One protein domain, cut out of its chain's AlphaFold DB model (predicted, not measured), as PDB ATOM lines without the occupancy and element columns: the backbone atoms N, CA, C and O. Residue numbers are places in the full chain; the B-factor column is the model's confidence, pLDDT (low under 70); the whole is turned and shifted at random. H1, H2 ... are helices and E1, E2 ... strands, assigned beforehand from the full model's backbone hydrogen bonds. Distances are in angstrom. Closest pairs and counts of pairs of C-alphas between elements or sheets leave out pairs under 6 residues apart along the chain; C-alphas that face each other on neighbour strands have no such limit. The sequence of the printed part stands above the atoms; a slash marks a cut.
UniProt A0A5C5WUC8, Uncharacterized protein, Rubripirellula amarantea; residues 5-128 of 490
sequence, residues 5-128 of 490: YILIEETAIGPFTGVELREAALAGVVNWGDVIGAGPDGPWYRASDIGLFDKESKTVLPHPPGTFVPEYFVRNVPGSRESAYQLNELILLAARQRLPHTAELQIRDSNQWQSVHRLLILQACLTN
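Overview. This is residues 5 to 128 of the 490 residues of an uncharacterized protein of Rubripirellula amarantea (UniProt A0A5C5WUC8). What shape do these atoms make? A four-stranded sheet, E2 E1 E3 E4, forms one end and a two-stranded ribbon, E5 E6, the other, with helices H1, H3 and H4 in a triangle between them. The short helix H2 grazes the four-stranded sheet, and residues 51 to 71 run from H2 to the ribbon. What are the parts? The printed part has 124 residues, with four named helices and six named strands in the order E1 E2 H1 E3 E4 H2 E5 H3 E6 H4; both sheets are antiparallel, and the class is mixed, helices and strands, with under half of the residues in named elements. How closely is it folded? It is compact, with a radius of gyration of the C-alphas of 14.8 A and spans of 39 by 33 by 23 A.

Arrangement. How is the larger sheet built? E1, residues 5 to 8, and E2, residues 11 to 16, form a hairpin, with N 6 and O 13 at 2.9 A; E3, residues 35 to 37, is antiparallel to E1, with N 7 and O 35 at 2.8 A, and forms a hairpin with E4, residues 44 to 46, with N 36 and O 45 at 2.7 A. E2, H1, residues 18 to 26, and E3 make a split strand-helix-strand unit, two strands running the same way with E1 between them in the sheet, and its crossover is right-handed. H2, residues 47 to 50, and H4, residues 120 to 126, only graze this sheet. How do the helices meet? H1 touches H3, residues 87 to 95, at a steep tilt of 62 degrees, closest at the C-alphas of Glu 23 and Asn 88, 4.7 A. H3 touches H4 at a tilt of 36 degrees, only just steep, closest at the C-alphas of Ala 95 and Cys 125, 4.7 A. H1 and H4 only just touch, with 3 pairs of C-alphas within 8 A, closest at those of Glu 20 and Ile 121, 6.6 A. What of the other backbone pairs? E5, residues 72 to 75, and E6, residues 104 to 107, are antiparallel, with N 73 and O 106 at 2.8 A. H1, H3 and H4 have every O i to N i+4 pair within hydrogen-bond range, and H2 is too short for one.

Along the chain. Where does the first strand begin? C-alpha 5 of E1 is at (19.810, 43.414, 10.710). How long are the longer elements? E2 measures 14.3 A, H1 12.3 A, H3 12.1 A and E6 10.3 A. Where does H4 end? C-alpha 126 is at (22.833, 56.371, 21.217).

Size, cuts and confidence. How far does it reach? The two C-alphas farthest apart, those of Pro 43 and Gly 79, are 43.5 A apart. Which links are long, and is there a cut? The links H2 to E5, E5 to H3 and E6 to H4 are long, and the printed part has no cut. How confident is the model? The mean pLDDT of the printed part is 94.2, and no printed residue is under 70.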
ATOM      1  N   TYR A   5      20.653  42.959   9.606       97.50
ATOM      2  CA  TYR A   5      19.810  43.414  10.710       97.50
ATOM      3  C   TYR A   5      20.153  42.616  11.962       97.50
ATOM      4  O   TYR A   5      20.429  41.426  11.848       97.50
ATOM      5  N   ILE A   6      20.117  43.243  13.136       97.06
ATOM      6  CA  ILE A   6      20.224  42.553  14.431       97.06
ATOM      7  C   ILE A   6      18.814  42.433  15.009       97.06
ATOM      8  O   ILE A   6      18.102  43.434  15.092       97.06
ATOM      9  N   LEU A   7      18.411  41.231  15.410       95.88
ATOM     10  CA  LEU A   7      17.163  40.998  16.127       95.88
ATOM     11  C   LEU A   7      17.402  41.185  17.627       95.88
ATOM     12  O   LEU A   7      18.170  40.440  18.236       95.88
ATOM     13  N   ILE A   8      16.735  42.174  18.214       92.69
ATOM     14  CA  ILE A   8      16.769  42.456  19.650       92.69
ATOM     15  C   ILE A   8      15.347  42.320  20.164       92.69
ATOM     16  O   ILE A   8      14.460  43.050  19.722       92.69
ATOM     17  N   GLU A   9      15.142  41.366  21.073       90.94
ATOM     18  CA  GLU A   9      13.811  40.934  21.509       90.94
ATOM     19  C   GLU A   9      12.979  40.486  20.291       90.94
ATOM     20  O   GLU A   9      13.223  39.416  19.740       90.94
ATOM     21  N   GLU A  10      12.056  41.325  19.823       92.38
ATOM     22  CA  GLU A  10      11.210  41.077  18.647       92.38
ATOM     23  C   GLU A  10      11.379  42.157  17.562       92.38
ATOM     24  O   GLU A  10      10.630  42.196  16.587       92.38
ATOM     25  N   THR A  11      12.358  43.056  17.718       95.19
ATOM     26  CA  THR A  11      12.573  44.189  16.810       95.19
ATOM     27  C   THR A  11      13.847  44.007  15.992       95.19
ATOM     28  O   THR A  11      14.940  43.835  16.533       95.19
ATOM     29  N   ALA A  12      13.716  44.093  14.669       96.19
ATOM     30  CA  ALA A  12      14.846  44.125  13.750       96.19
ATOM     31  C   ALA A  12      15.449  45.536  13.680       96.19
ATOM     32  O   ALA A  12      14.808  46.473  13.201       96.19
ATOM     33  N   ILE A  13      16.698  45.690  14.115       97.06
ATOM     34  CA  ILE A  13      17.444  46.952  14.064       97.06
ATOM     35  C   ILE A  13      18.422  46.907  12.885       97.06
ATOM     36  O   ILE A  13      19.192  45.958  12.748       97.06
ATOM     37  N   GLY A  14      18.387  47.920  12.017       95.12
ATOM     38  CA  GLY A  14      19.217  48.007  10.813       95.12
ATOM     39  C   GLY A  14      18.588  48.902   9.736       95.12
ATOM     40  O   GLY A  14      17.608  49.598  10.014       95.12
ATOM     41  N   PRO A  15      19.106  48.895   8.496       96.94
ATOM     42  CA  PRO A  15      20.164  48.018   7.996       96.94
ATOM     43  C   PRO A  15      21.576  48.451   8.414       96.94
ATOM     44  O   PRO A  15      21.877  49.637   8.498       96.94
ATOM     45  N   PHE A  16      22.461  47.475   8.576       96.75
ATOM     46  CA  PHE A  16      23.891  47.645   8.806       96.75
ATOM     47  C   PHE A  16      24.699  46.973   7.699       96.75
ATOM     48  O   PHE A  16      24.267  46.010   7.063       96.75
ATOM     49  N   THR A  17      25.908  47.460   7.477       95.94
ATOM     50  CA  THR A  17      26.916  46.800   6.652       95.94
ATOM     51  C   THR A  17      27.646  45.716   7.448       95.94
ATOM     52  O   THR A  17      27.690  45.732   8.678       95.94
ATOM     53  N   GLY A  18      28.292  44.780   6.745       95.19
ATOM     54  CA  GLY A  18      29.163  43.793   7.397       95.19
ATOM     55  C   GLY A  18      30.345  44.426   8.148       95.19
ATOM     56  O   GLY A  18      30.787  43.873   9.151       95.19
ATOM     57  N   VAL A  19      30.816  45.599   7.699       96.19
ATOM     58  CA  VAL A  19      31.864  46.366   8.388       96.19
ATOM     59  C   VAL A  19      31.334  46.912   9.712       96.19
ATOM     60  O   VAL A  19      31.948  46.664  10.741       96.19
ATOM     61  N   GLU A  20      30.171  47.573   9.709       96.88
ATOM     62  CA  GLU A  20      29.551  48.110  10.931       96.88
ATOM     63  C   GLU A  20      29.290  47.023  11.975       96.88
ATOM     64  O   GLU A  20      29.582  47.228  13.150       96.88
ATOM     65  N   LEU A  21      28.792  45.851  11.566       96.94
ATOM     66  CA  LEU A  21      28.542  44.747  12.496       96.94
ATOM     67  C   LEU A  21      29.820  44.171  13.098       96.94
ATOM     68  O   LEU A  21      29.847  43.860  14.289       96.94
ATOM     69  N   ARG A  22      30.884  44.036  12.304       97.31
ATOM     70  CA  ARG A  22      32.169  43.555  12.819       97.31
ATOM     71  C   ARG A  22      32.820  44.577  13.745       97.31
ATOM     72  O   ARG A  22      33.308  44.193  14.800       97.31
ATOM     73  N   GLU A  23      32.756  45.863  13.412       97.69
ATOM     74  CA  GLU A  23      33.216  46.948  14.289       97.69
ATOM     75  C   GLU A  23      32.408  47.005  15.596       97.69
ATOM     76  O   GLU A  23      32.981  47.187  16.668       97.69
ATOM     77  N   ALA A  24      31.095  46.758  15.542       97.31
ATOM     78  CA  ALA A  24      30.252  46.657  16.733       97.31
ATOM     79  C   ALA A  24      30.587  45.429  17.594       97.31
ATOM     80  O   ALA A  24      30.568  45.515  18.823       97.31
ATOM     81  N   ALA A  25      30.937  44.299  16.973       96.94
ATOM     82  CA  ALA A  25      31.420  43.118  17.681       96.94
ATOM     83  C   ALA A  25      32.783  43.379  18.345       96.94
ATOM     84  O   ALA A  25      32.957  43.087  19.527       96.94
ATOM     85  N   LEU A  26      33.723  44.012  17.630       96.00
ATOM     86  CA  LEU A  26      35.023  44.438  18.171       96.00
ATOM     87  C   LEU A  26      34.863  45.422  19.342       96.00
ATOM     88  O   LEU A  26      35.634  45.367  20.297       96.00
ATOM     89  N   ALA A  27      33.837  46.276  19.305       96.25
ATOM     90  CA  ALA A  27      33.478  47.180  20.397       96.25
ATOM     91  C   ALA A  27      32.756  46.493  21.579       96.25
ATOM     92  O   ALA A  27      32.502  47.144  22.591       96.25
ATOM     93  N   GLY A  28      32.415  45.201  21.479       95.31
ATOM     94  CA  GLY A  28      31.703  44.443  22.520       95.31
ATOM     95  C   GLY A  28      30.205  44.753  22.631       95.31
ATOM     96  O   GLY A  28      29.590  44.496  23.669       95.31
ATOM     97  N   VAL A  29      29.626  45.341  21.583       96.56
ATOM     98  CA  VAL A  29      28.198  45.676  21.495       96.56
ATOM     99  C   VAL A  29      27.402  44.545  20.840       96.56
ATOM    100  O   VAL A  29      26.272  44.292  21.237       96.56
ATOM    101  N   VAL A  30      28.007  43.848  19.872       96.56
ATOM    102  CA  VAL A  30      27.465  42.612  19.285       96.56
ATOM    103  C   VAL A  30      28.197  41.409  19.875       96.56
ATOM    104  O   VAL A  30      29.425  41.408  19.963       96.56
ATOM    105  N   ASN A  31      27.459  40.369  20.239       95.62
ATOM    106  CA  ASN A  31      27.962  39.165  20.888       95.62
ATOM    107  C   ASN A  31      27.842  37.915  20.032       95.62
ATOM    108  O   ASN A  31      27.055  37.823  19.096       95.62
ATOM    109  N   TRP A  32      28.582  36.896  20.462       95.19
ATOM    110  CA  TRP A  32      28.580  35.544  19.907       95.19
ATOM    111  C   TRP A  32      27.173  34.955  19.685       95.19
ATOM    112  O   TRP A  32      26.940  34.226  18.715       95.19
ATOM    113  N   GLY A  33      26.258  35.223  20.622       95.00
ATOM    114  CA  GLY A  33      24.902  34.675  20.643       95.00
ATOM    115  C   GLY A  33      23.845  35.527  19.945       95.00
ATOM    116  O   GLY A  33      22.726  35.040  19.792       95.00
ATOM    117  N   ASP A  34      24.182  36.749  19.528       96.69
ATOM    118  CA  ASP A  34      23.215  37.671  18.931       96.69
ATOM    119  C   ASP A  34      22.686  37.127  17.608       96.69
ATOM    120  O   ASP A  34      23.339  36.333  16.926       96.69
ATOM    121  N   VAL A  35      21.482  37.551  17.242       97.50
ATOM    122  CA  VAL A  35      20.766  37.028  16.083       97.50
ATOM    123  C   VAL A  35      20.788  38.065  14.964       97.50
ATOM    124  O   VAL A  35      20.366  39.201  15.152       97.50
ATOM    125  N   ILE A  36      21.298  37.679  13.795       97.25
ATOM    126  CA  ILE A  36      21.549  38.546  12.643       97.25
ATOM    127  C   ILE A  36      20.856  37.981  11.401       97.25
ATOM    128  O   ILE A  36      20.947  36.789  11.111       97.25
ATOM    129  N   GLY A  37      20.162  38.834  10.653       94.38
ATOM    130  CA  GLY A  37      19.415  38.462   9.452       94.38
ATOM    131  C   GLY A  37      19.802  39.295   8.237       94.38
ATOM    132  O   GLY A  37      20.295  40.414   8.361       94.38
ATOM    133  N   ALA A  38      19.558  38.751   7.043       92.00
ATOM    134  CA  ALA A  38      19.768  39.458   5.772       92.00
ATOM    135  C   ALA A  38      18.621  40.428   5.411       92.00
ATOM    136  O   ALA A  38      18.688  41.129   4.403       92.00
ATOM    137  N   GLY A  39      17.565  40.455   6.225       93.06
ATOM    138  CA  GLY A  39      16.397  41.313   6.090       93.06
ATOM    139  C   GLY A  39      15.680  41.466   7.437       93.06
ATOM    140  O   GLY A  39      15.975  40.706   8.364       93.06
ATOM    141  N   PRO A  40      14.735  42.415   7.554       94.19
ATOM    142  CA  PRO A  40      13.990  42.644   8.792       94.19
ATOM    143  C   PRO A  40      13.048  41.486   9.159       94.19
ATOM    144  O   PRO A  40      12.652  41.389  10.312       94.19
ATOM    145  N   ASP A  41      12.734  40.598   8.210       95.38
ATOM    146  CA  ASP A  41      11.880  39.415   8.407       95.38
ATOM    147  C   ASP A  41      12.691  38.100   8.498       95.38
ATOM    148  O   ASP A  41      12.128  37.004   8.507       95.38
ATOM    149  N   GLY A  42      14.027  38.186   8.544       90.00
ATOM    150  CA  GLY A  42      14.934  37.039   8.473       90.00
ATOM    151  C   GLY A  42      15.285  36.610   7.031       90.00
ATOM    152  O   GLY A  42      15.135  37.397   6.096       90.00
ATOM    153  N   PRO A  43      15.806  35.384   6.814       94.25
ATOM    154  CA  PRO A  43      16.111  34.380   7.830       94.25
ATOM    155  C   PRO A  43      17.168  34.867   8.826       94.25
ATOM    156  O   PRO A  43      18.050  35.658   8.485       94.25
ATOM    157  N   TRP A  44      17.036  34.393  10.062       95.62
ATOM    158  CA  TRP A  44      17.846  34.784  11.209       95.62
ATOM    159  C   TRP A  44      18.913  33.730  11.512       95.62
ATOM    160  O   TRP A  44      18.608  32.540  11.596       95.62
ATOM    161  N   TYR A  45      20.150  34.168  11.715       96.25
ATOM    162  CA  TYR A  45      21.311  33.332  12.017       96.25
ATOM    163  C   TYR A  45      22.000  33.840  13.276       96.25
ATOM    164  O   TYR A  45      21.956  35.032  13.561       96.25
ATOM    165  N   ARG A  46      22.678  32.975  14.032       96.12
ATOM    166  CA  ARG A  46      23.519  33.468  15.128       96.12
ATOM    167  C   ARG A  46      24.737  34.190  14.556       96.12
ATOM    168  O   ARG A  46      25.276  33.785  13.526       96.12
ATOM    169  N   ALA A  47      25.214  35.221  15.243       95.88
ATOM    170  CA  ALA A  47      26.382  36.001  14.842       95.88
ATOM    171  C   ALA A  47      27.636  35.123  14.655       95.88
ATOM    172  O   ALA A  47      28.462  35.350  13.769       95.88
ATOM    173  N   SER A  48      27.732  34.068  15.459       94.69
ATOM    174  CA  SER A  48      28.746  33.016  15.384       94.69
ATOM    175  C   SER A  48      28.714  32.168  14.110       94.69
ATOM    176  O   SER A  48      29.753  31.669  13.677       94.69
ATOM    177  N   ASP A  49      27.552  32.028  13.476       94.19
ATOM    178  CA  ASP A  49      27.388  31.208  12.275       94.19
ATOM    179  C   ASP A  49      27.712  31.975  10.988       94.19
ATOM    180  O   ASP A  49      27.934  31.365   9.944       94.19
ATOM    181  N   ILE A  50      27.794  33.308  11.059       92.06
ATOM    182  CA  ILE A  50      28.004  34.188   9.899       92.06
ATOM    183  C   ILE A  50      29.436  34.742   9.791       92.06
ATOM    184  O   ILE A  50      29.685  35.709   9.073       92.06
ATOM    185  N   GLY A  51      30.396  34.137  10.501       90.44
ATOM    186  CA  GLY A  51      31.823  34.462  10.374       90.44
ATOM    187  C   GLY A  51      32.252  35.774  11.041       90.44
ATOM    188  O   GLY A  51      33.286  36.339  10.673       90.44
ATOM    189  N   LEU A  52      31.478  36.289  12.004       93.94
ATOM    190  CA  LEU A  52      31.907  37.419  12.843       93.94
ATOM    191  C   LEU A  52      32.879  36.988  13.943       93.94
ATOM    192  O   LEU A  52      33.743  37.770  14.326       93.94
ATOM    193  N   PHE A  53      32.772  35.748  14.410       96.88
ATOM    194  CA  PHE A  53      33.544  35.238  15.531       96.88
ATOM    195  C   PHE A  53      34.202  33.898  15.197       96.88
ATOM    196  O   PHE A  53      33.702  33.131  14.373       96.88
ATOM    197  N   ASP A  54      35.311  33.621  15.869       95.81
ATOM    198  CA  ASP A  54      36.029  32.361  15.800       95.81
ATOM    199  C   ASP A  54      35.300  31.281  16.605       95.81
ATOM    200  O   ASP A  54      34.952  31.491  17.770       95.81
ATOM    201  N   LYS A  55      35.065  30.119  15.985       93.00
ATOM    202  CA  LYS A  55      34.177  29.089  16.543       93.00
ATOM    203  C   LYS A  55      34.657  28.462  17.836       93.00
ATOM    204  O   LYS A  55      33.824  28.051  18.643       93.00
ATOM    205  N   GLU A  56      35.962  28.402  18.030       92.44
ATOM    206  CA  GLU A  56      36.559  27.724  19.174       92.44
ATOM    207  C   GLU A  56      36.775  28.706  20.322       92.44
ATOM    208  O   GLU A  56      36.300  28.489  21.437       92.44
ATOM    209  N   SER A  57      37.422  29.833  20.034       93.25
ATOM    210  CA  SER A  57      37.794  30.829  21.040       93.25
ATOM    211  C   SER A  57      36.666  31.794  21.406       93.25
ATOM    212  O   SER A  57      36.776  32.519  22.395       93.25
ATOM    213  N   LYS A  58      35.586  31.843  20.614       94.75
ATOM    214  CA  LYS A  58      34.506  32.844  20.702       94.75
ATOM    215  C   LYS A  58      34.997  34.291  20.587       94.75
ATOM    216  O   LYS A  58      34.278  35.224  20.954       94.75
ATOM    217  N   THR A  59      36.215  34.497  20.091       95.56
ATOM    218  CA  THR A  59      36.788  35.827  19.873       95.56
ATOM    219  C   THR A  59      36.283  36.412  18.560       95.56
ATOM    220  O   THR A  59      35.902  35.685  17.646       95.56
ATOM    221  N   VAL A  60      36.219  37.740  18.461       95.88
ATOM    222  CA  VAL A  60      35.794  38.413  17.226       95.88
ATOM    223  C   VAL A  60      36.893  38.241  16.178       95.88
ATOM    224  O   VAL A  60      38.054  38.551  16.439       95.88
ATOM    225  N   LEU A  61      36.538  37.769  14.984       95.12
ATOM    226  CA  LEU A  61      37.484  37.650  13.876       95.12
ATOM    227  C   LEU A  61      37.807  39.046  13.310       95.12
ATOM    228  O   LEU A  61      36.897  39.878  13.199       95.12
ATOM    229  N   PRO A  62      39.054  39.312  12.882       94.25
ATOM    230  CA  PRO A  62      39.406  40.568  12.226       94.25
ATOM    231  C   PRO A  62      38.674  40.726  10.883       94.25
ATOM    232  O   PRO A  62      38.065  39.786  10.363       94.25
ATOM    233  N   HIS A  63      38.722  41.928  10.300       94.44
ATOM    234  CA  HIS A  63      38.220  42.123   8.937       94.44
ATOM    235  C   HIS A  63      39.012  41.269   7.934       94.44
ATOM    236  O   HIS A  63      40.225  41.113   8.096       94.44
ATOM    237  N   PRO A  64      38.361  40.745   6.878       93.00
ATOM    238  CA  PRO A  64      39.071  40.112   5.777       93.00
ATOM    239  C   PRO A  64      40.152  41.038   5.187       93.00
ATOM    240  O   PRO A  64      39.951  42.256   5.115       93.00
ATOM    241  N   PRO A  65      41.288  40.493   4.719       90.44
ATOM    242  CA  PRO A  65      42.311  41.292   4.054       90.44
ATOM    243  C   PRO A  65      41.728  42.118   2.897       90.44
ATOM    244  O   PRO A  65      40.975  41.604   2.071       90.44
ATOM    245  N   GLY A  66      42.078  43.406   2.838       91.56
ATOM    246  CA  GLY A  66      41.597  44.335   1.809       91.56
ATOM    247  C   GLY A  66      40.241  44.991   2.099       91.56
ATOM    248  O   GLY A  66      39.798  45.827   1.312       91.56
ATOM    249  N   THR A  67      39.575  44.668   3.212       94.25
ATOM    250  CA  THR A  67      38.395  45.420   3.658       94.25
ATOM    251  C   THR A  67      38.790  46.837   4.074       94.25
ATOM    252  O   THR A  67      39.643  47.034   4.935       94.25
ATOM    253  N   PHE A  68      38.141  47.832   3.468       93.38
ATOM    254  CA  PHE A  68      38.292  49.231   3.848       93.38
ATOM    255  C   PHE A  68      37.379  49.557   5.035       93.38
ATOM    256  O   PHE A  68      36.154  49.474   4.915       93.38
ATOM    257  N   VAL A  69      37.979  49.946   6.159       94.56
ATOM    258  CA  VAL A  69      37.268  50.489   7.322       94.56
ATOM    259  C   VAL A  69      37.514  51.999   7.346       94.56
ATOM    260  O   VAL A  69      38.668  52.411   7.469       94.56
ATOM    261  N   PRO A  70      36.478  52.837   7.175       92.62
ATOM    262  CA  PRO A  70      36.651  54.284   7.166       92.62
ATOM    263  C   PRO A  70      37.098  54.806   8.537       92.62
ATOM    264  O   PRO A  70      36.553  54.419   9.570       92.62
ATOM    265  N   GLU A  71      38.049  55.738   8.525       94.88
ATOM    266  CA  GLU A  71      38.398  56.564   9.682       94.88
ATOM    267  C   GLU A  71      37.532  57.828   9.703       94.88
ATOM    268  O   GLU A  71      37.244  58.426   8.656       94.88
ATOM    269  N   TYR A  72      37.143  58.253  10.904       96.00
ATOM    270  CA  TYR A  72      36.253  59.386  11.116       96.00
ATOM    271  C   TYR A  72      36.920  60.452  11.977       96.00
ATOM    272  O   TYR A  72      37.312  60.197  13.110       96.00
ATOM    273  N   PHE A  73      36.975  61.681  11.482       95.62
ATOM    274  CA  PHE A  73      37.198  62.844  12.327       95.62
ATOM    275  C   PHE A  73      35.906  63.212  13.037       95.62
ATOM    276  O   PHE A  73      34.832  63.191  12.429       95.62
ATOM    277  N   VAL A  74      36.009  63.562  14.316       95.06
ATOM    278  CA  VAL A  74      34.849  63.920  15.135       95.06
ATOM    279  C   VAL A  74      35.027  65.299  15.741       95.06
ATOM    280  O   VAL A  74      36.091  65.630  16.264       95.06
ATOM    281  N   ARG A  75      33.953  66.091  15.703       95.00
ATOM    282  CA  ARG A  75      33.865  67.391  16.376       95.00
ATOM    283  C   ARG A  75      32.629  67.476  17.266       95.00
ATOM    284  O   ARG A  75      31.757  66.610  17.231       95.00
ATOM    285  N   ASN A  76      32.563  68.541  18.065       93.06
ATOM    286  CA  ASN A  76      31.532  68.778  19.084       93.06
ATOM    287  C   ASN A  76      31.511  67.737  20.221       93.06
ATOM    288  O   ASN A  76      30.480  67.548  20.863       93.06
ATOM    289  N   VAL A  77      32.647  67.087  20.502       90.88
ATOM    290  CA  VAL A  77      32.823  66.197  21.660       90.88
ATOM    291  C   VAL A  77      33.547  66.967  22.770       90.88
ATOM    292  O   VAL A  77      34.689  67.386  22.560       90.88
ATOM    293  N   PRO A  78      32.924  67.184  23.945       81.62
ATOM    294  CA  PRO A  78      33.547  67.914  25.044       81.62
ATOM    295  C   PRO A  78      34.909  67.328  25.434       81.62
ATOM    296  O   PRO A  78      35.025  66.136  25.705       81.62
ATOM    297  N   GLY A  79      35.942  68.174  25.470       78.88
ATOM    298  CA  GLY A  79      37.290  67.788  25.901       78.88
ATOM    299  C   GLY A  79      38.121  67.005  24.877       78.88
ATOM    300  O   GLY A  79      39.283  66.718  25.161       78.88
ATOM    301  N   SER A  80      37.587  66.693  23.691       76.75
ATOM    302  CA  SER A  80      38.365  66.056  22.624       76.75
ATOM    303  C   SER A  80      38.956  67.090  21.661       76.75
ATOM    304  O   SER A  80      38.292  68.056  21.281       76.75
ATOM    305  N   ARG A  81      40.219  66.892  21.263       73.94
ATOM    306  CA  ARG A  81      40.797  67.562  20.088       73.94
ATOM    307  C   ARG A  81      40.311  66.817  18.847       73.94
ATOM    308  O   ARG A  81      40.251  65.591  18.885       73.94
ATOM    309  N   GLU A  82      40.013  67.541  17.768       79.19
ATOM    310  CA  GLU A  82      39.671  66.938  16.471       79.19
ATOM    311  C   GLU A  82      40.746  65.904  16.101       79.19
ATOM    312  O   GLU A  82      41.898  66.242  15.827       79.19
ATOM    313  N   SER A  83      40.385  64.630  16.209       81.00
ATOM    314  CA  SER A  83      41.266  63.478  16.033       81.00
ATOM    315  C   SER A  83      40.541  62.428  15.207       81.00
ATOM    316  O   SER A  83      39.309  62.436  15.122       81.00
ATOM    317  N   ALA A  84      41.317  61.585  14.530       91.38
ATOM    318  CA  ALA A  84      40.782  60.456  13.789       91.38
ATOM    319  C   ALA A  84      40.409  59.346  14.777       91.38
ATOM    320  O   ALA A  84      41.223  58.971  15.618       91.38
ATOM    321  N   TYR A  85      39.187  58.844  14.651       94.56
ATOM    322  CA  TYR A  85      38.649  57.718  15.399       94.56
ATOM    323  C   TYR A  85      38.340  56.568  14.445       94.56
ATOM    324  O   TYR A  85      37.849  56.776  13.327       94.56
ATOM    325  N   GLN A  86      38.572  55.347  14.915       95.88
ATOM    326  CA  GLN A  86      38.050  54.148  14.268       95.88
ATOM    327  C   GLN A  86      36.552  53.987  14.576       95.88
ATOM    328  O   GLN A  86      36.026  54.536  15.549       95.88
ATOM    329  N   LEU A  87      35.825  53.249  13.732       96.69
ATOM    330  CA  LEU A  87      34.379  53.093  13.897       96.69
ATOM    331  C   LEU A  87      34.022  52.355  15.199       96.69
ATOM    332  O   LEU A  87      33.107  52.784  15.902       96.69
ATOM    333  N   ASN A  88      34.747  51.295  15.559       97.06
ATOM    334  CA  ASN A  88      34.601  50.590  16.838       97.06
ATOM    335  C   ASN A  88      34.767  51.513  18.062       97.06
ATOM    336  O   ASN A  88      34.016  51.381  19.028       97.06
ATOM    337  N   GLU A  89      35.687  52.479  18.031       95.75
ATOM    338  CA  GLU A  89      35.876  53.459  19.107       95.75
ATOM    339  C   GLU A  89      34.656  54.374  19.237       95.75
ATOM    340  O   GLU A  89      34.170  54.622  20.343       95.75
ATOM    341  N   LEU A  90      34.109  54.836  18.109       96.50
ATOM    342  CA  LEU A  90      32.890  55.645  18.092       96.50
ATOM    343  C   LEU A  90      31.671  54.860  18.568       96.50
ATOM    344  O   LEU A  90      30.867  55.400  19.329       96.50
ATOM    345  N   ILE A  91      31.554  53.590  18.177       97.62
ATOM    346  CA  ILE A  91      30.511  52.684  18.669       97.62
ATOM    347  C   ILE A  91      30.637  52.524  20.187       97.62
ATOM    348  O   ILE A  91      29.645  52.669  20.899       97.62
ATOM    349  N   LEU A  92      31.850  52.308  20.700       95.38
ATOM    350  CA  LEU A  92      32.105  52.179  22.133       95.38
ATOM    351  C   LEU A  92      31.745  53.460  22.902       95.38
ATOM    352  O   LEU A  92      31.137  53.393  23.972       95.38
ATOM    353  N   LEU A  93      32.083  54.638  22.367       95.06
ATOM    354  CA  LEU A  93      31.704  55.928  22.952       95.06
ATOM    355  C   LEU A  93      30.184  56.142  22.926       95.06
ATOM    356  O   LEU A  93      29.622  56.598  23.924       95.06
ATOM    357  N   ALA A  94      29.519  55.794  21.824       96.62
ATOM    358  CA  ALA A  94      28.070  55.899  21.675       96.62
ATOM    359  C   ALA A  94      27.327  54.962  22.638       96.62
ATOM    360  O   ALA A  94      26.444  55.410  23.363       96.62
ATOM    361  N   ALA A  95      27.732  53.692  22.720       95.75
ATOM    362  CA  ALA A  95      27.127  52.696  23.606       95.75
ATOM    363  C   ALA A  95      27.320  53.031  25.096       95.75
ATOM    364  O   ALA A  95      26.503  52.656  25.932       95.75
ATOM    365  N   ARG A  96      28.379  53.780  25.438       95.06
ATOM    366  CA  ARG A  96      28.625  54.322  26.787       95.06
ATOM    367  C   ARG A  96      27.937  55.661  27.053       95.06
ATOM    368  O   ARG A  96      28.189  56.253  28.099       95.06
ATOM    369  N   GLN A  97      27.131  56.164  26.117       94.50
ATOM    370  CA  GLN A  97      26.477  57.473  26.208       94.50
ATOM    371  C   GLN A  97      27.476  58.632  26.411       94.50
ATOM    372  O   GLN A  97      27.179  59.633  27.062       94.50
ATOM    373  N   ARG A  98      28.694  58.491  25.865       94.31
ATOM    374  CA  ARG A  98      29.767  59.505  25.908       94.31
ATOM    375  C   ARG A  98      29.922  60.279  24.603       94.31
ATOM    376  O   ARG A  98      30.593  61.306  24.589       94.31
ATOM    377  N   LEU A  99      29.320  59.801  23.516       94.94
ATOM    378  CA  LEU A  99      29.261  60.522  22.250       94.94
ATOM    379  C   LEU A  99      28.005  61.417  22.253       94.94
ATOM    380  O   LEU A  99      26.897  60.888  22.293       94.94
ATOM    381  N   PRO A 100      28.126  62.756  22.257       94.38
ATOM    382  CA  PRO A 100      26.961  63.635  22.291       94.38
ATOM    383  C   PRO A 100      26.146  63.537  20.994       94.38
ATOM    384  O   PRO A 100      26.702  63.391  19.910       94.38
ATOM    385  N   HIS A 101      24.823  63.710  21.080       93.12
ATOM    386  CA  HIS A 101      23.931  63.714  19.906       93.12
ATOM    387  C   HIS A 101      24.240  64.841  18.902       93.12
ATOM    388  O   HIS A 101      23.901  64.753  17.725       93.12
ATOM    389  N   THR A 102      24.906  65.905  19.358       95.50
ATOM    390  CA  THR A 102      25.374  67.023  18.526       95.50
ATOM    391  C   THR A 102      26.714  66.749  17.837       95.50
ATOM    392  O   THR A 102      27.216  67.622  17.123       95.50
ATOM    393  N   ALA A 103      27.316  65.572  18.054       96.19
ATOM    394  CA  ALA A 103      28.547  65.180  17.388       96.19
ATOM    395  C   ALA A 103      28.344  65.102  15.871       96.19
ATOM    396  O   ALA A 103      27.325  64.619  15.360       96.19
ATOM    397  N   GLU A 104      29.359  65.558  15.151       97.19
ATOM    398  CA  GLU A 104      29.434  65.447  13.702       97.19
ATOM    399  C   GLU A 104      30.694  64.680  13.323       97.19
ATOM    400  O   GLU A 104      31.724  64.778  13.992       97.19
ATOM    401  N   LEU A 105      30.580  63.913  12.246       96.69
ATOM    402  CA  LEU A 105      31.594  63.018  11.723       96.69
ATOM    403  C   LEU A 105      32.001  63.469  10.325       96.69
ATOM    404  O   LEU A 105      31.147  63.833   9.516       96.69
ATOM    405  N   GLN A 106      33.282  63.370  10.010       96.75
ATOM    406  CA  GLN A 106      33.822  63.552   8.668       96.75
ATOM    407  C   GLN A 106      34.689  62.340   8.337       96.75
ATOM    408  O   GLN A 106      35.599  62.006   9.086       96.75
ATOM    409  N   ILE A 107      34.408  61.661   7.224       95.25
ATOM    410  CA  ILE A 107      35.279  60.577   6.738       95.25
ATOM    411  C   ILE A 107      36.588  61.210   6.254       95.25
ATOM    412  O   ILE A 107      36.524  62.254   5.609       95.25
ATOM    413  N   ARG A 108      37.743  60.591   6.530       88.31
ATOM    414  CA  ARG A 108      39.085  61.156   6.270       88.31
ATOM    415  C   ARG A 108      39.279  61.811   4.892       88.31
ATOM    416  O   ARG A 108      39.896  62.867   4.824       88.31
ATOM    417  N   ASP A 109      38.696  61.241   3.839       87.38
ATOM    418  CA  ASP A 109      38.819  61.734   2.454       87.38
ATOM    419  C   ASP A 109      37.580  62.504   1.947       87.38
ATOM    420  O   ASP A 109      37.470  62.839   0.767       87.38
ATOM    421  N   SER A 110      36.610  62.773   2.822       92.56
ATOM    422  CA  SER A 110      35.397  63.530   2.509       92.56
ATOM    423  C   SER A 110      35.496  64.946   3.055       92.56
ATOM    424  O   SER A 110      35.879  65.146   4.199       92.56
ATOM    425  N   ASN A 111      35.042  65.942   2.293       90.56
ATOM    426  CA  ASN A 111      34.943  67.335   2.757       90.56
ATOM    427  C   ASN A 111      33.612  67.653   3.464       90.56
ATOM    428  O   ASN A 111      33.332  68.812   3.770       90.56
ATOM    429  N   GLN A 112      32.758  66.651   3.683       96.38
ATOM    430  CA  GLN A 112      31.430  66.843   4.264       96.38
ATOM    431  C   GLN A 112      31.363  66.310   5.692       96.38
ATOM    432  O   GLN A 112      31.526  65.113   5.931       96.38
ATOM    433  N   TRP A 113      31.046  67.213   6.622       96.12
ATOM    434  CA  TRP A 113      30.607  66.860   7.967       96.12
ATOM    435  C   TRP A 113      29.161  66.375   7.924       96.12
ATOM    436  O   TRP A 113      28.302  66.975   7.274       96.12
ATOM    437  N   GLN A 114      28.887  65.290   8.632       97.31
ATOM    438  CA  GLN A 114      27.554  64.729   8.777       97.31
ATOM    439  C   GLN A 114      27.231  64.484  10.243       97.31
ATOM    440  O   GLN A 114      28.104  64.143  11.032       97.31
ATOM    441  N   SER A 115      25.957  64.616  10.606       96.81
ATOM    442  CA  SER A 115      25.502  64.244  11.945       96.81
ATOM    443  C   SER A 115      25.839  62.781  12.246       96.81
ATOM    444  O   SER A 115      25.663  61.916  11.383       96.81
ATOM    445  N   VAL A 116      26.251  62.503  13.487       96.00
ATOM    446  CA  VAL A 116      26.484  61.145  14.008       96.00
ATOM    447  C   VAL A 116      25.296  60.202  13.766       96.00
ATOM    448  O   VAL A 116      25.485  59.012  13.537       96.00
ATOM    449  N   HIS A 117      24.074  60.743  13.709       94.88
ATOM    450  CA  HIS A 117      22.847  59.996  13.434       94.88
ATOM    451  C   HIS A 117      22.753  59.430  12.012       94.88
ATOM    452  O   HIS A 117      21.894  58.594  11.755       94.88
ATOM    453  N   ARG A 118      23.609  59.859  11.074       95.44
ATOM    454  CA  ARG A 118      23.637  59.274   9.724       95.44
ATOM    455  C   ARG A 118      24.252  57.878   9.683       95.44
ATOM    456  O   ARG A 118      23.977  57.145   8.739       95.44
ATOM    457  N   LEU A 119      25.059  57.509  10.679       95.88
ATOM    458  CA  LEU A 119      25.532  56.138  10.843       95.88
ATOM    459  C   LEU A 119      24.544  55.387  11.730       95.88
ATOM    460  O   LEU A 119      24.485  55.609  12.941       95.88
ATOM    461  N   LEU A 120      23.764  54.494  11.118       96.31
ATOM    462  CA  LEU A 120      22.671  53.787  11.789       96.31
ATOM    463  C   LEU A 120      23.160  52.992  13.003       96.31
ATOM    464  O   LEU A 120      22.459  52.937  14.013       96.31
ATOM    465  N   ILE A 121      24.377  52.437  12.952       97.44
ATOM    466  CA  ILE A 121      24.956  51.702  14.084       97.44
ATOM    467  C   ILE A 121      25.192  52.609  15.302       97.44
ATOM    468  O   ILE A 121      24.885  52.228  16.432       97.44
ATOM    469  N   LEU A 122      25.650  53.847  15.085       97.38
ATOM    470  CA  LEU A 122      25.841  54.820  16.161       97.38
ATOM    471  C   LEU A 122      24.500  55.323  16.681       97.38
ATOM    472  O   LEU A 122      24.324  55.450  17.890       97.38
ATOM    473  N   GLN A 123      23.529  55.555  15.793       96.94
ATOM    474  CA  GLN A 123      22.172  55.912  16.199       96.94
ATOM    475  C   GLN A 123      21.557  54.826  17.092       96.94
ATOM    476  O   GLN A 123      20.998  55.161  18.137       96.94
ATOM    477  N   ALA A 124      21.685  53.551  16.722       96.56
ATOM    478  CA  ALA A 124      21.197  52.420  17.511       96.56
ATOM    479  C   ALA A 124      21.849  52.358  18.904       96.56
ATOM    480  O   ALA A 124      21.162  52.097  19.891       96.56
ATOM    481  N   CYS A 125      23.144  52.675  19.008       97.06
ATOM    482  CA  CYS A 125      23.841  52.760  20.293       97.06
ATOM    483  C   CYS A 125      23.358  53.950  21.141       97.06
ATOM    484  O   CYS A 125      22.996  53.792  22.303       97.06
ATOM    485  N   LEU A 126      23.277  55.143  20.544       95.44
ATOM    486  CA  LEU A 126      22.833  56.371  21.217       95.44
ATOM    487  C   LEU A 126      21.391  56.277  21.724       95.44
ATOM    488  O   LEU A 126      21.059  56.833  22.765       95.44
ATOM    489  N   THR A 127      20.535  55.554  21.005       95.12
ATOM    490  CA  THR A 127      19.139  55.302  21.391       95.12
ATOM    491  C   THR A 127      18.972  54.081  22.293       95.12
ATOM    492  O   THR A 127      17.844  53.713  22.608       95.12
ATOM    493  N   ASN A 128      20.076  53.488  22.769       93.31
ATOM    494  CA  ASN A 128      20.095  52.365  23.704       93.31
ATOM    495  C   ASN A 128      19.455  51.064  23.184       93.31
ATOM    496  O   ASN A 128      19.197  50.173  24.000       93.31
TER     497      ASN A 128